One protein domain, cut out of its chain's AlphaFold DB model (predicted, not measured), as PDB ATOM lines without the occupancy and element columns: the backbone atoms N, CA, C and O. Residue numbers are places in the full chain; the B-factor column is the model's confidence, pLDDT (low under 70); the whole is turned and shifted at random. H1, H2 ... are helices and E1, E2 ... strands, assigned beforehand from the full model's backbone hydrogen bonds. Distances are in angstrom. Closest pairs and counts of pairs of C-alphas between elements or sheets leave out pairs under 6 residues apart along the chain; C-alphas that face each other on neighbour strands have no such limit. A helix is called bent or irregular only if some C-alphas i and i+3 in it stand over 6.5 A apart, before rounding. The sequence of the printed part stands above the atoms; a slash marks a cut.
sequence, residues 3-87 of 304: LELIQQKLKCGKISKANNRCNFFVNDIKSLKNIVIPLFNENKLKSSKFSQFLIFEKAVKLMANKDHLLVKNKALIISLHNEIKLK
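Overview. This is residues 3 to 87 of the 304 residues of an uncharacterized protein of bacterium (UniProt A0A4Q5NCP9). Three helices, H2, H3 and H4, stand side by side in a row, each running opposite to the one before, with H3 in the middle and H2 splayed away from H3 at one end. Beyond H2 lies a small second part, the hairpin of E1 and E2 with H1 packed on it through residues 3 to 7; H1 and this hairpin together make one end of the longest axis, and the start of H4 makes the other. The printed part has 85 residues, with four named helices and two named strands in the order H1 E1 E2 H2 H3 H4; the sheet, E1 - E2, is antiparallel and the class is mostly helix. The whole is only just compact, close to loose, with a radius of gyration of the C-alphas of 14.3 A and spans of 40 by 30 by 27 A.

Along the chain. H1 is residues 3 to 10, 10.5 A long, with C-alpha 3 at (-64.927, -38.375, -25.675). E1 is residues 14 to 18, 13.1 A, and E2 is residues 21 to 25, 12.9 A. H2, residues 29 to 42, is 19.0 A long and begins with C-alpha 29 at (-50.337, -40.421, -39.427). H2 is irregular, but only just: C-alphas 34 and 37 are 6.6 A apart. H3 is residues 49 to 64, 22.0 A. H4 is residues 71 to 86, 24.2 A, ending with C-alpha 86 at (-42.823, -55.200, -21.837).

Arrangement. E1 and E2 form an antiparallel hairpin, 160 degrees between their directions; N 14 and O 25 are within hydrogen-bond range at 2.9 A, as are N 18 and O 21 at 2.9 A. The closest C-alphas of H1 and E2 are those of Leu 3 and Phe 24, 6.2 A apart; those of H1 and E1 are Gln 7 and Lys 14, 7.2 A. H1 and H2 are close but not clearly touching, with Leu 10 and Ile 35 the closest C-alphas at 7.1 A, and about perpendicular at 86 degrees. H2 and H3 form a helical hairpin: they touch, H3 with residues 57 to 64 alone, and the closest C-alphas are those of Ile 29 and Ala 64, 6.4 A. They run opposite ways at a steep tilt of 36 degrees, only just beyond shallow. H3 and H4, a second helical hairpin, touch at a shallow tilt of 15 degrees, opposite ways; the C-alphas of Gln 52 and Ile 84 are closest, 5.1 A. H2 and H4 are apart. In H1 and H3 every O i to N i+4 pair is within hydrogen-bond range, against 7 of 10 in H2 and 8 of 12 in H4.

Size, cuts and confidence. The two C-alphas farthest apart, those of Asn 20 and Lys 72, are 42.0 A from each other. The printed part has no cut and no long link; the links H2 to H3 and H3 to H4 are short, and the other three are tight. The mean pLDDT of the printed part is 94.0, and no printed residue is under 70.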
ATOM      1  N   LEU A   3     -65.688 -38.080 -24.456       95.81
ATOM      2  CA  LEU A   3     -64.927 -38.375 -25.675       95.81
ATOM      3  C   LEU A   3     -65.193 -37.374 -26.811       95.81
ATOM      4  O   LEU A   3     -64.277 -37.074 -27.567       95.81
ATOM      5  N   GLU A   4     -66.413 -36.834 -26.916       95.88
ATOM      6  CA  GLU A   4     -66.747 -35.775 -27.887       95.88
ATOM      7  C   GLU A   4     -66.016 -34.478 -27.523       95.88
ATOM      8  O   GLU A   4     -65.466 -33.823 -28.402       95.88
ATOM      9  N   LEU A   5     -65.905 -34.165 -26.226       95.81
ATOM     10  CA  LEU A   5     -65.114 -33.030 -25.748       95.81
ATOM     11  C   LEU A   5     -63.625 -33.192 -26.094       95.81
ATOM     12  O   LEU A   5     -63.002 -32.248 -26.575       95.81
ATOM     13  N   ILE A   6     -63.059 -34.389 -25.893       96.88
ATOM     14  CA  ILE A   6     -61.672 -34.696 -26.282       96.88
ATOM     15  C   ILE A   6     -61.493 -34.523 -27.796       96.88
ATOM     16  O   ILE A   6     -60.566 -33.838 -28.221       96.88
ATOM     17  N   GLN A   7     -62.389 -35.089 -28.610       97.44
ATOM     18  CA  GLN A   7     -62.333 -34.966 -30.069       97.44
ATOM     19  C   GLN A   7     -62.393 -33.498 -30.522       97.44
ATOM     20  O   GLN A   7     -61.598 -33.086 -31.365       97.44
ATOM     21  N   GLN A   8     -63.292 -32.697 -29.944       97.25
ATOM     22  CA  GLN A   8     -63.435 -31.272 -30.255       97.25
ATOM     23  C   GLN A   8     -62.194 -30.463 -29.859       97.25
ATOM     24  O   GLN A   8     -61.727 -29.638 -30.641       97.25
ATOM     25  N   LYS A   9     -61.628 -30.721 -28.672       96.56
ATOM     26  CA  LYS A   9     -60.407 -30.058 -28.182       96.56
ATOM     27  C   LYS A   9     -59.192 -30.389 -29.048       96.56
ATOM     28  O   LYS A   9     -58.433 -29.489 -29.388       96.56
ATOM     29  N   LEU A  10     -59.018 -31.662 -29.408       97.00
ATOM     30  CA  LEU A  10     -57.886 -32.113 -30.221       97.00
ATOM     31  C   LEU A  10     -58.064 -31.814 -31.712       97.00
ATOM     32  O   LEU A  10     -57.083 -31.832 -32.450       97.00
ATOM     33  N   LYS A  11     -59.299 -31.558 -32.166       97.25
ATOM     34  CA  LYS A  11     -59.656 -31.373 -33.583       97.25
ATOM     35  C   LYS A  11     -59.172 -32.529 -34.474       97.25
ATOM     36  O   LYS A  11     -58.856 -32.333 -35.646       97.25
ATOM     37  N   CYS A  12     -59.108 -33.740 -33.922       97.81
ATOM     38  CA  CYS A  12     -58.701 -34.949 -34.632       97.81
ATOM     39  C   CYS A  12     -59.338 -36.207 -34.036       97.81
ATOM     40  O   CYS A  12     -59.939 -36.176 -32.962       97.81
ATOM     41  N   GLY A  13     -59.138 -37.338 -34.714       97.38
ATOM     42  CA  GLY A  13     -59.631 -38.640 -34.277       97.38
ATOM     43  C   GLY A  13     -61.106 -38.877 -34.574       97.38
ATOM     44  O   GLY A  13     -61.847 -37.999 -35.023       97.38
ATOM     45  N   LYS A  14     -61.530 -40.113 -34.332       97.62
ATOM     46  CA  LYS A  14     -62.888 -40.594 -34.579       97.62
ATOM     47  C   LYS A  14     -63.441 -41.258 -33.330       97.62
ATOM     48  O   LYS A  14     -62.698 -41.815 -32.520       97.62
ATOM     49  N   ILE A  15     -64.760 -41.203 -33.198       97.69
ATOM     50  CA  ILE A  15     -65.500 -41.853 -32.125       97.69
ATOM     51  C   ILE A  15     -66.301 -43.003 -32.726       97.69
ATOM     52  O   ILE A  15     -67.132 -42.788 -33.602       97.69
ATOM     53  N   SER A  16     -66.076 -44.218 -32.232       95.56
ATOM     54  CA  SER A  16     -66.923 -45.378 -32.522       95.56
ATOM     55  C   SER A  16     -67.759 -45.732 -31.296       95.56
ATOM     56  O   SER A  16     -67.229 -45.795 -30.183       95.56
ATOM     57  N   LYS A  17     -69.046 -46.010 -31.496       94.62
ATOM     58  CA  LYS A  17     -69.977 -46.481 -30.461       94.62
ATOM     59  C   LYS A  17     -70.339 -47.935 -30.782       94.62
ATOM     60  O   LYS A  17     -70.772 -48.210 -31.894       94.62
ATOM     61  N   ALA A  18     -70.116 -48.851 -29.840       91.06
ATOM     62  CA  ALA A  18     -70.433 -50.269 -29.997       91.06
ATOM     63  C   ALA A  18     -70.887 -50.861 -28.656       91.06
ATOM     64  O   ALA A  18     -70.141 -50.831 -27.671       91.06
ATOM     65  N   ASN A  19     -72.095 -51.429 -28.622       87.25
ATOM     66  CA  ASN A  19     -72.719 -51.962 -27.408       87.25
ATOM     67  C   ASN A  19     -72.667 -50.934 -26.259       87.25
ATOM     68  O   ASN A  19     -73.013 -49.767 -26.431       87.25
ATOM     69  N   ASN A  20     -72.158 -51.350 -25.097       86.38
ATOM     70  CA  ASN A  20     -71.993 -50.519 -23.904       86.38
ATOM     71  C   ASN A  20     -70.621 -49.825 -23.840       86.38
ATOM     72  O   ASN A  20     -70.150 -49.480 -22.755       86.38
ATOM     73  N   ARG A  21     -69.931 -49.667 -24.977       87.81
ATOM     74  CA  ARG A  21     -68.603 -49.048 -25.048       87.81
ATOM     75  C   ARG A  21     -68.555 -47.980 -26.129       87.81
ATOM     76  O   ARG A  21     -69.182 -48.068 -27.181       87.81
ATOM     77  N   CYS A  22     -67.746 -46.968 -25.864       92.94
ATOM     78  CA  CYS A  22     -67.409 -45.953 -26.836       92.94
ATOM     79  C   CYS A  22     -65.894 -45.774 -26.835       92.94
ATOM     80  O   CYS A  22     -65.287 -45.700 -25.768       92.94
ATOM     81  N   ASN A  23     -65.299 -45.744 -28.023       95.31
ATOM     82  CA  ASN A  23     -63.861 -45.598 -28.204       95.31
ATOM     83  C   ASN A  23     -63.591 -44.310 -28.972       95.31
ATOM     84  O   ASN A  23     -64.187 -44.086 -30.025       95.31
ATOM     85  N   PHE A  24     -62.668 -43.503 -28.464       97.31
ATOM     86  CA  PHE A  24     -62.010 -42.458 -29.234       97.31
ATOM     87  C   PHE A  24     -60.665 -42.997 -29.712       97.31
ATOM     88  O   PHE A  24     -59.903 -43.537 -28.908       97.31
ATOM     89  N   PHE A  25     -60.376 -42.870 -31.001       97.25
ATOM     90  CA  PHE A  25     -59.107 -43.312 -31.567       97.25
ATOM     91  C   PHE A  25     -58.587 -42.326 -32.612       97.25
ATOM     92  O   PHE A  25     -59.351 -41.710 -33.356       97.25
ATOM     93  N   VAL A  26     -57.262 -42.208 -32.675       98.19
ATOM     94  CA  VAL A  26     -56.526 -41.465 -33.701       98.19
ATOM     95  C   VAL A  26     -55.603 -42.469 -34.378       98.19
ATOM     96  O   VAL A  26     -54.773 -43.081 -33.711       98.19
ATOM     97  N   ASN A  27     -55.782 -42.684 -35.678       96.25
ATOM     98  CA  ASN A  27     -55.013 -43.670 -36.441       96.25
ATOM     99  C   ASN A  27     -54.382 -43.099 -37.718       96.25
ATOM    100  O   ASN A  27     -53.587 -43.788 -38.352       96.25
ATOM    101  N   ASP A  28     -54.698 -41.859 -38.094       97.38
ATOM    102  CA  ASP A  28     -54.073 -41.202 -39.233       97.38
ATOM    103  C   ASP A  28     -52.711 -40.608 -38.848       97.38
ATOM    104  O   ASP A  28     -52.545 -39.960 -37.811       97.38
ATOM    105  N   ILE A  29     -51.719 -40.811 -39.715       97.44
ATOM    106  CA  ILE A  29     -50.337 -40.421 -39.427       97.44
ATOM    107  C   ILE A  29     -50.174 -38.907 -39.234       97.44
ATOM    108  O   ILE A  29     -49.337 -38.473 -38.444       97.44
ATOM    109  N   LYS A  30     -50.999 -38.101 -39.919       97.44
ATOM    110  CA  LYS A  30     -50.967 -36.636 -39.853       97.44
ATOM    111  C   LYS A  30     -51.317 -36.152 -38.446       97.44
ATOM    112  O   LYS A  30     -50.551 -35.387 -37.868       97.44
ATOM    113  N   SER A  31     -52.424 -36.623 -37.879       98.31
ATOM    114  CA  SER A  31     -52.858 -36.251 -36.528       98.31
ATOM    115  C   SER A  31     -51.946 -36.840 -35.455       98.31
ATOM    116  O   SER A  31     -51.626 -36.161 -34.482       98.31
ATOM    117  N   LEU A  32     -51.460 -38.073 -35.639       98.44
ATOM    118  CA  LEU A  32     -50.498 -38.667 -34.709       98.44
ATOM    119  C   LEU A  32     -49.211 -37.835 -34.611       98.44
ATOM    120  O   LEU A  32     -48.769 -37.519 -33.506       98.44
ATOM    121  N   LYS A  33     -48.649 -37.441 -35.759       98.19
ATOM    122  CA  LYS A  33     -47.425 -36.635 -35.843       98.19
ATOM    123  C   LYS A  33     -47.621 -35.207 -35.341       98.19
ATOM    124  O   LYS A  33     -46.781 -34.716 -34.598       98.19
ATOM    125  N   ASN A  34     -48.691 -34.540 -35.769       98.12
ATOM    126  CA  ASN A  34     -48.820 -33.089 -35.614       98.12
ATOM    127  C   ASN A  34     -49.651 -32.665 -34.395       98.12
ATOM    128  O   ASN A  34     -49.652 -31.487 -34.064       98.12
ATOM    129  N   ILE A  35     -50.376 -33.588 -33.755       98.25
ATOM    130  CA  ILE A  35     -51.269 -33.275 -32.628       98.25
ATOM    131  C   ILE A  35     -50.933 -34.154 -31.424       98.25
ATOM    132  O   ILE A  35     -50.577 -33.642 -30.366       98.25
ATOM    133  N   VAL A  36     -51.000 -35.481 -31.576       98.12
ATOM    134  CA  VAL A  36     -50.874 -36.414 -30.438       98.12
ATOM    135  C   VAL A  36     -49.468 -36.403 -29.836       98.12
ATOM    136  O   VAL A  36     -49.331 -36.322 -28.617       98.12
ATOM    137  N   ILE A  37     -48.423 -36.481 -30.667       98.25
ATOM    138  CA  ILE A  37     -47.035 -36.451 -30.188       98.25
ATOM    139  C   ILE A  37     -46.693 -35.113 -29.512       98.25
ATOM    140  O   ILE A  37     -46.260 -35.159 -28.359       98.25
ATOM    141  N   PRO A  38     -46.909 -33.938 -30.145       98.19
ATOM    142  CA  PRO A  38     -46.644 -32.649 -29.507       98.19
ATOM    143  C   PRO A  38     -47.358 -32.496 -28.162       98.19
ATOM    144  O   PRO A  38     -46.714 -32.161 -27.170       98.19
ATOM    145  N   LEU A  39     -48.642 -32.874 -28.093       97.69
ATOM    146  CA  LEU A  39     -49.432 -32.804 -26.863       97.69
ATOM    147  C   LEU A  39     -48.759 -33.529 -25.694       97.69
ATOM    148  O   LEU A  39     -48.664 -32.969 -24.604       97.69
ATOM    149  N   PHE A  40     -48.319 -34.773 -25.896       96.56
ATOM    150  CA  PHE A  40     -47.726 -35.587 -24.830       96.56
ATOM    151  C   PHE A  40     -46.230 -35.322 -24.610       96.56
ATOM    152  O   PHE A  40     -45.712 -35.665 -23.545       96.56
ATOM    153  N   ASN A  41     -45.550 -34.672 -25.557       96.12
ATOM    154  CA  ASN A  41     -44.206 -34.133 -25.349       96.12
ATOM    155  C   ASN A  41     -44.239 -32.903 -24.429       96.12
ATOM    156  O   ASN A  41     -43.421 -32.808 -23.511       96.12
ATOM    157  N   GLU A  42     -45.217 -32.016 -24.622       95.31
ATOM    158  CA  GLU A  42     -45.468 -30.860 -23.753       95.31
ATOM    159  C   GLU A  42     -46.065 -31.287 -22.404       95.31
ATOM    160  O   GLU A  42     -45.616 -30.863 -21.339       95.31
ATOM    161  N   ASN A  43     -47.041 -32.199 -22.428       93.56
ATOM    162  CA  ASN A  43     -47.782 -32.665 -21.258       93.56
ATOM    163  C   ASN A  43     -47.450 -34.129 -20.955       93.56
ATOM    164  O   ASN A  43     -48.267 -35.033 -21.156       93.56
ATOM    165  N   LYS A  44     -46.234 -34.364 -20.448       94.06
ATOM    166  CA  LYS A  44     -45.719 -35.718 -20.191       94.06
ATOM    167  C   LYS A  44     -46.677 -36.556 -19.340       94.06
ATOM    168  O   LYS A  44     -47.129 -36.149 -18.259       94.06
ATOM    169  N   LEU A  45     -46.934 -37.775 -19.819       95.69
ATOM    170  CA  LEU A  45     -47.616 -38.813 -19.050       95.69
ATOM    171  C   LEU A  45     -46.822 -39.118 -17.775       95.69
ATOM    172  O   LEU A  45     -45.595 -39.150 -17.792       95.69
ATOM    173  N   LYS A  46     -47.533 -39.365 -16.672       96.00
ATOM    174  CA  LYS A  46     -46.921 -39.573 -15.347       96.00
ATOM    175  C   LYS A  46     -46.939 -41.026 -14.868       96.00
ATOM    176  O   LYS A  46     -46.302 -41.343 -13.876       96.00
ATOM    177  N   SER A  47     -47.672 -41.895 -15.562       94.81
ATOM    178  CA  SER A  47     -47.779 -43.326 -15.252       94.81
ATOM    179  C   SER A  47     -46.763 -44.141 -16.054       94.81
ATOM    180  O   SER A  47     -46.109 -43.605 -16.952       94.81
ATOM    181  N   SER A  48     -46.709 -45.459 -15.832       92.81
ATOM    182  CA  SER A  48     -45.894 -46.377 -16.652       92.81
ATOM    183  C   SER A  48     -46.174 -46.312 -18.166       92.81
ATOM    184  O   SER A  48     -45.372 -46.778 -18.972       92.81
ATOM    185  N   LYS A  49     -47.297 -45.699 -18.572       93.88
ATOM    186  CA  LYS A  49     -47.668 -45.450 -19.972       93.88
ATOM    187  C   LYS A  49     -46.723 -44.458 -20.667       93.88
ATOM    188  O   LYS A  49     -46.684 -44.421 -21.890       93.88
ATOM    189  N   PHE A  50     -45.947 -43.678 -19.912       95.31
ATOM    190  CA  PHE A  50     -44.948 -42.764 -20.466       95.31
ATOM    191  C   PHE A  50     -43.904 -43.492 -21.318       95.31
ATOM    192  O   PHE A  50     -43.699 -43.132 -22.473       95.31
ATOM    193  N   SER A  51     -43.303 -44.564 -20.797       94.31
ATOM    194  CA  SER A  51     -42.316 -45.344 -21.557       94.31
ATOM    195  C   SER A  51     -42.905 -45.960 -22.834       94.31
ATOM    196  O   SER A  51     -42.256 -45.968 -23.879       94.31
ATOM    197  N   GLN A  52     -44.170 -46.390 -22.784       95.44
ATOM    198  CA  GLN A  52     -44.904 -46.882 -23.952       95.44
ATOM    199  C   GLN A  52     -45.145 -45.781 -24.994       95.44
ATOM    200  O   GLN A  52     -45.014 -46.031 -26.191       95.44
ATOM    201  N   PHE A  53     -45.451 -44.561 -24.550       96.62
ATOM    202  CA  PHE A  53     -45.593 -43.402 -25.430       96.62
ATOM    203  C   PHE A  53     -44.284 -43.070 -26.165       96.62
ATOM    204  O   PHE A  53     -44.327 -42.809 -27.363       96.62
ATOM    205  N   LEU A  54     -43.121 -43.163 -25.510       96.25
ATOM    206  CA  LEU A  54     -41.828 -42.921 -26.173       96.25
ATOM    207  C   LEU A  54     -41.547 -43.937 -27.293       96.25
ATOM    208  O   LEU A  54     -41.016 -43.588 -28.345       96.25
ATOM    209  N   ILE A  55     -41.917 -45.204 -27.087       96.50
ATOM    210  CA  ILE A  55     -41.806 -46.251 -28.116       96.50
ATOM    211  C   ILE A  55     -42.787 -45.975 -29.262       96.50
ATOM    212  O   ILE A  55     -42.420 -46.059 -30.435       96.50
ATOM    213  N   PHE A  56     -44.024 -45.602 -28.928       96.50
ATOM    214  CA  PHE A  56     -45.043 -45.213 -29.897       96.50
ATOM    215  C   PHE A  56     -44.594 -44.022 -30.761       96.50
ATOM    216  O   PHE A  56     -44.722 -44.070 -31.982       96.50
ATOM    217  N   GLU A  57     -44.001 -42.993 -30.156       96.94
ATOM    218  CA  GLU A  57     -43.463 -41.829 -30.862       96.94
ATOM    219  C   GLU A  57     -42.391 -42.236 -31.887       96.94
ATOM    220  O   GLU A  57     -42.428 -41.780 -33.033       96.94
ATOM    221  N   LYS A  58     -41.468 -43.138 -31.517       95.69
ATOM    222  CA  LYS A  58     -40.457 -43.680 -32.444       95.69
ATOM    223  C   LYS A  58     -41.105 -44.375 -33.643       95.69
ATOM    224  O   LYS A  58     -40.720 -44.110 -34.781       95.69
ATOM    225  N   ALA A  59     -42.108 -45.222 -33.402       95.25
ATOM    226  CA  ALA A  59     -42.823 -45.918 -34.470       95.25
ATOM    227  C   ALA A  59     -43.546 -44.939 -35.413       95.25
ATOM    228  O   ALA A  59     -43.444 -45.063 -36.633       95.25
ATOM    229  N   VAL A  60     -44.213 -43.918 -34.868       95.94
ATOM    230  CA  VAL A  60     -44.883 -42.880 -35.666       95.94
ATOM    231  C   VAL A  60     -43.887 -42.073 -36.501       95.94
ATOM    232  O   VAL A  60     -44.179 -41.785 -37.660       95.94
ATOM    233  N   LYS A  61     -42.698 -41.744 -35.976       94.81
ATOM    234  CA  LYS A  61     -41.646 -41.048 -36.744       94.81
ATOM    235  C   LYS A  61     -41.174 -41.876 -37.948       94.81
ATOM    236  O   LYS A  61     -41.130 -41.348 -39.058       94.81
ATOM    237  N   LEU A  62     -40.940 -43.180 -37.767       93.81
ATOM    238  CA  LEU A  62     -40.607 -44.102 -38.869       93.81
ATOM    239  C   LEU A  62     -41.734 -44.201 -39.908       93.81
ATOM    240  O   LEU A  62     -41.492 -44.293 -41.114       93.81
ATOM    241  N   MET A  63     -42.987 -44.187 -39.453       92.38
ATOM    242  CA  MET A  63     -44.136 -44.200 -40.352       92.38
ATOM    243  C   MET A  63     -44.263 -42.899 -41.148       92.38
ATOM    244  O   MET A  63     -44.467 -42.941 -42.359       92.38
ATOM    245  N   ALA A  64     -44.093 -41.754 -40.487       93.50
ATOM    246  CA  ALA A  64     -44.194 -40.432 -41.091       93.50
ATOM    247  C   ALA A  64     -43.142 -40.187 -42.183       93.50
ATOM    248  O   ALA A  64     -43.457 -39.556 -43.189       93.50
ATOM    249  N   ASN A  65     -41.932 -40.720 -42.011       91.56
ATOM    250  CA  ASN A  65     -40.851 -40.625 -42.995       91.56
ATOM    251  C   ASN A  65     -40.957 -41.660 -44.127       91.56
ATOM    252  O   ASN A  65     -40.118 -41.679 -45.017       91.56
ATOM    253  N   LYS A  66     -41.959 -42.554 -44.092       90.44
ATOM    254  CA  LYS A  66     -42.057 -43.752 -44.952       90.44
ATOM    255  C   LYS A  66     -40.903 -44.759 -44.795       90.44
ATOM    256  O   LYS A  66     -40.883 -45.774 -45.487       90.44
ATOM    257  N   ASP A  67     -40.029 -44.562 -43.811       90.25
ATOM    258  CA  ASP A  67     -38.891 -45.433 -43.499       90.25
ATOM    259  C   ASP A  67     -39.311 -46.876 -43.204       90.25
ATOM    260  O   ASP A  67     -38.553 -47.804 -43.473       90.25
ATOM    261  N   HIS A  68     -40.528 -47.079 -42.692       86.06
ATOM    262  CA  HIS A  68     -41.133 -48.391 -42.438       86.06
ATOM    263  C   HIS A  68     -41.249 -49.310 -43.667       86.06
ATOM    264  O   HIS A  68     -41.404 -50.520 -43.511       86.06
ATOM    265  N   LEU A  69     -41.193 -48.757 -44.882       87.50
ATOM    266  CA  LEU A  69     -41.242 -49.536 -46.121       87.50
ATOM    267  C   LEU A  69     -39.911 -50.244 -46.415       87.50
ATOM    268  O   LEU A  69     -39.902 -51.263 -47.106       87.50
ATOM    269  N   LEU A  70     -38.801 -49.754 -45.850       88.12
ATOM    270  CA  LEU A  70     -37.484 -50.373 -45.981       88.12
ATOM    271  C   LEU A  70     -37.447 -51.701 -45.213       88.12
ATOM    272  O   LEU A  70     -37.831 -51.761 -44.045       88.12
ATOM    273  N   VAL A  71     -36.915 -52.757 -45.838       84.19
ATOM    274  CA  VAL A  71     -36.849 -54.113 -45.251       84.19
ATOM    275  C   VAL A  71     -36.210 -54.100 -43.856       84.19
ATOM    276  O   VAL A  71     -36.788 -54.644 -42.916       84.19
ATOM    277  N   LYS A  72     -35.089 -53.384 -43.691       84.06
ATOM    278  CA  LYS A  72     -34.395 -53.225 -42.398       84.06
ATOM    279  C   LYS A  72     -35.267 -52.601 -41.296       84.06
ATOM    280  O   LYS A  72     -35.121 -52.935 -40.126       84.06
ATOM    281  N   ASN A  73     -36.214 -51.736 -41.662       86.06
ATOM    282  CA  ASN A  73     -37.057 -51.004 -40.716       86.06
ATOM    283  C   ASN A  73     -38.391 -51.709 -40.421       86.06
ATOM    284  O   ASN A  73     -39.022 -51.406 -39.407       86.06
ATOM    285  N   LYS A  74     -38.804 -52.692 -41.237       87.06
ATOM    286  CA  LYS A  74     -39.932 -53.578 -40.896       87.06
ATOM    287  C   LYS A  74     -39.636 -54.374 -39.623       87.06
ATOM    288  O   LYS A  74     -40.466 -54.411 -38.716       87.06
ATOM    289  N   ALA A  75     -38.429 -54.936 -39.525       88.62
ATOM    290  CA  ALA A  75     -37.966 -55.636 -38.327       88.62
ATOM    291  C   ALA A  75     -37.941 -54.713 -37.094       88.62
ATOM    292  O   ALA A  75     -38.355 -55.115 -36.005       88.62
ATOM    293  N   LEU A  76     -37.541 -53.449 -37.276       92.38
ATOM    294  CA  LEU A  76     -37.539 -52.450 -36.207       92.38
ATOM    295  C   LEU A  76     -38.950 -52.160 -35.672       92.38
ATOM    296  O   LEU A  76     -39.137 -52.106 -34.461       92.38
ATOM    297  N   ILE A  77     -39.964 -52.025 -36.532       90.75
ATOM    298  CA  ILE A  77     -41.352 -51.805 -36.081       90.75
ATOM    299  C   ILE A  77     -41.889 -52.995 -35.286       90.75
ATOM    300  O   ILE A  77     -42.544 -52.799 -34.263       90.75
ATOM    301  N   ILE A  78     -41.583 -54.221 -35.719       90.38
ATOM    302  CA  ILE A  78     -41.951 -55.435 -34.978       90.38
ATOM    303  C   ILE A  78     -41.265 -55.444 -33.605       90.38
ATOM    304  O   ILE A  78     -41.909 -55.725 -32.593       90.38
ATOM    305  N   SER A  79     -39.982 -55.074 -33.550       92.81
ATOM    306  CA  SER A  79     -39.235 -54.942 -32.296       92.81
ATOM    307  C   SER A  79     -39.875 -53.914 -31.352       92.81
ATOM    308  O   SER A  79     -40.183 -54.248 -30.208       92.81
ATOM    309  N   LEU A  80     -40.202 -52.712 -31.845       94.25
ATOM    310  CA  LEU A  80     -40.891 -51.670 -31.069       94.25
ATOM    311  C   LEU A  80     -42.268 -52.143 -30.564       94.25
ATOM    312  O   LEU A  80     -42.638 -51.885 -29.418       94.25
ATOM    313  N   HIS A  81     -43.025 -52.878 -31.387       91.38
ATOM    314  CA  HIS A  81     -44.309 -53.463 -30.986       91.38
ATOM    315  C   HIS A  81     -44.171 -54.492 -29.854       91.38
ATOM    316  O   HIS A  81     -45.074 -54.633 -29.029       91.38
ATOM    317  N   ASN A  82     -43.059 -55.218 -29.790       92.81
ATOM    318  CA  ASN A  82     -42.799 -56.130 -28.682       92.81
ATOM    319  C   ASN A  82     -42.317 -55.368 -27.439       92.81
ATOM    320  O   ASN A  82     -42.806 -55.632 -26.339       92.81
ATOM    321  N   GLU A  83     -41.451 -54.361 -27.609       93.56
ATOM    322  CA  GLU A  83     -40.948 -53.524 -26.513       93.56
ATOM    323  C   GLU A  83     -42.096 -52.833 -25.755       93.56
ATOM    324  O   GLU A  83     -42.118 -52.845 -24.523       93.56
ATOM    325  N   ILE A  84     -43.110 -52.308 -26.461       92.38
ATOM    326  CA  ILE A  84     -44.228 -51.578 -25.831       92.38
ATOM    327  C   ILE A  84     -45.037 -52.443 -24.847       92.38
ATOM    328  O   ILE A  84     -45.612 -51.924 -23.887       92.38
ATOM    329  N   LYS A  85     -45.087 -53.767 -25.057       87.38
ATOM    330  CA  LYS A  85     -45.807 -54.712 -24.183       87.38
ATOM    331  C   LYS A  85     -45.049 -54.974 -22.882       87.38
ATOM    332  O   LYS A  85     -45.667 -55.245 -21.847       87.38
ATOM    333  N   LEU A  86     -43.723 -54.890 -22.940       86.81
ATOM    334  CA  LEU A  86     -42.823 -55.200 -21.837       86.81
ATOM    335  C   LEU A  86     -42.517 -53.957 -20.995       86.81
ATOM    336  O   LEU A  86     -42.483 -54.044 -19.766       86.81
ATOM    337  N   LYS A  87     -42.350 -52.796 -21.638       82.94
ATOM    338  CA  LYS A  87     -41.871 -51.581 -20.977       82.94
ATOM    339  C   LYS A  87     -42.952 -50.902 -20.145       82.94
ATOM    340  O   LYS A  87     -44.061 -50.633 -20.610       82.94
TER     341      LYS A  87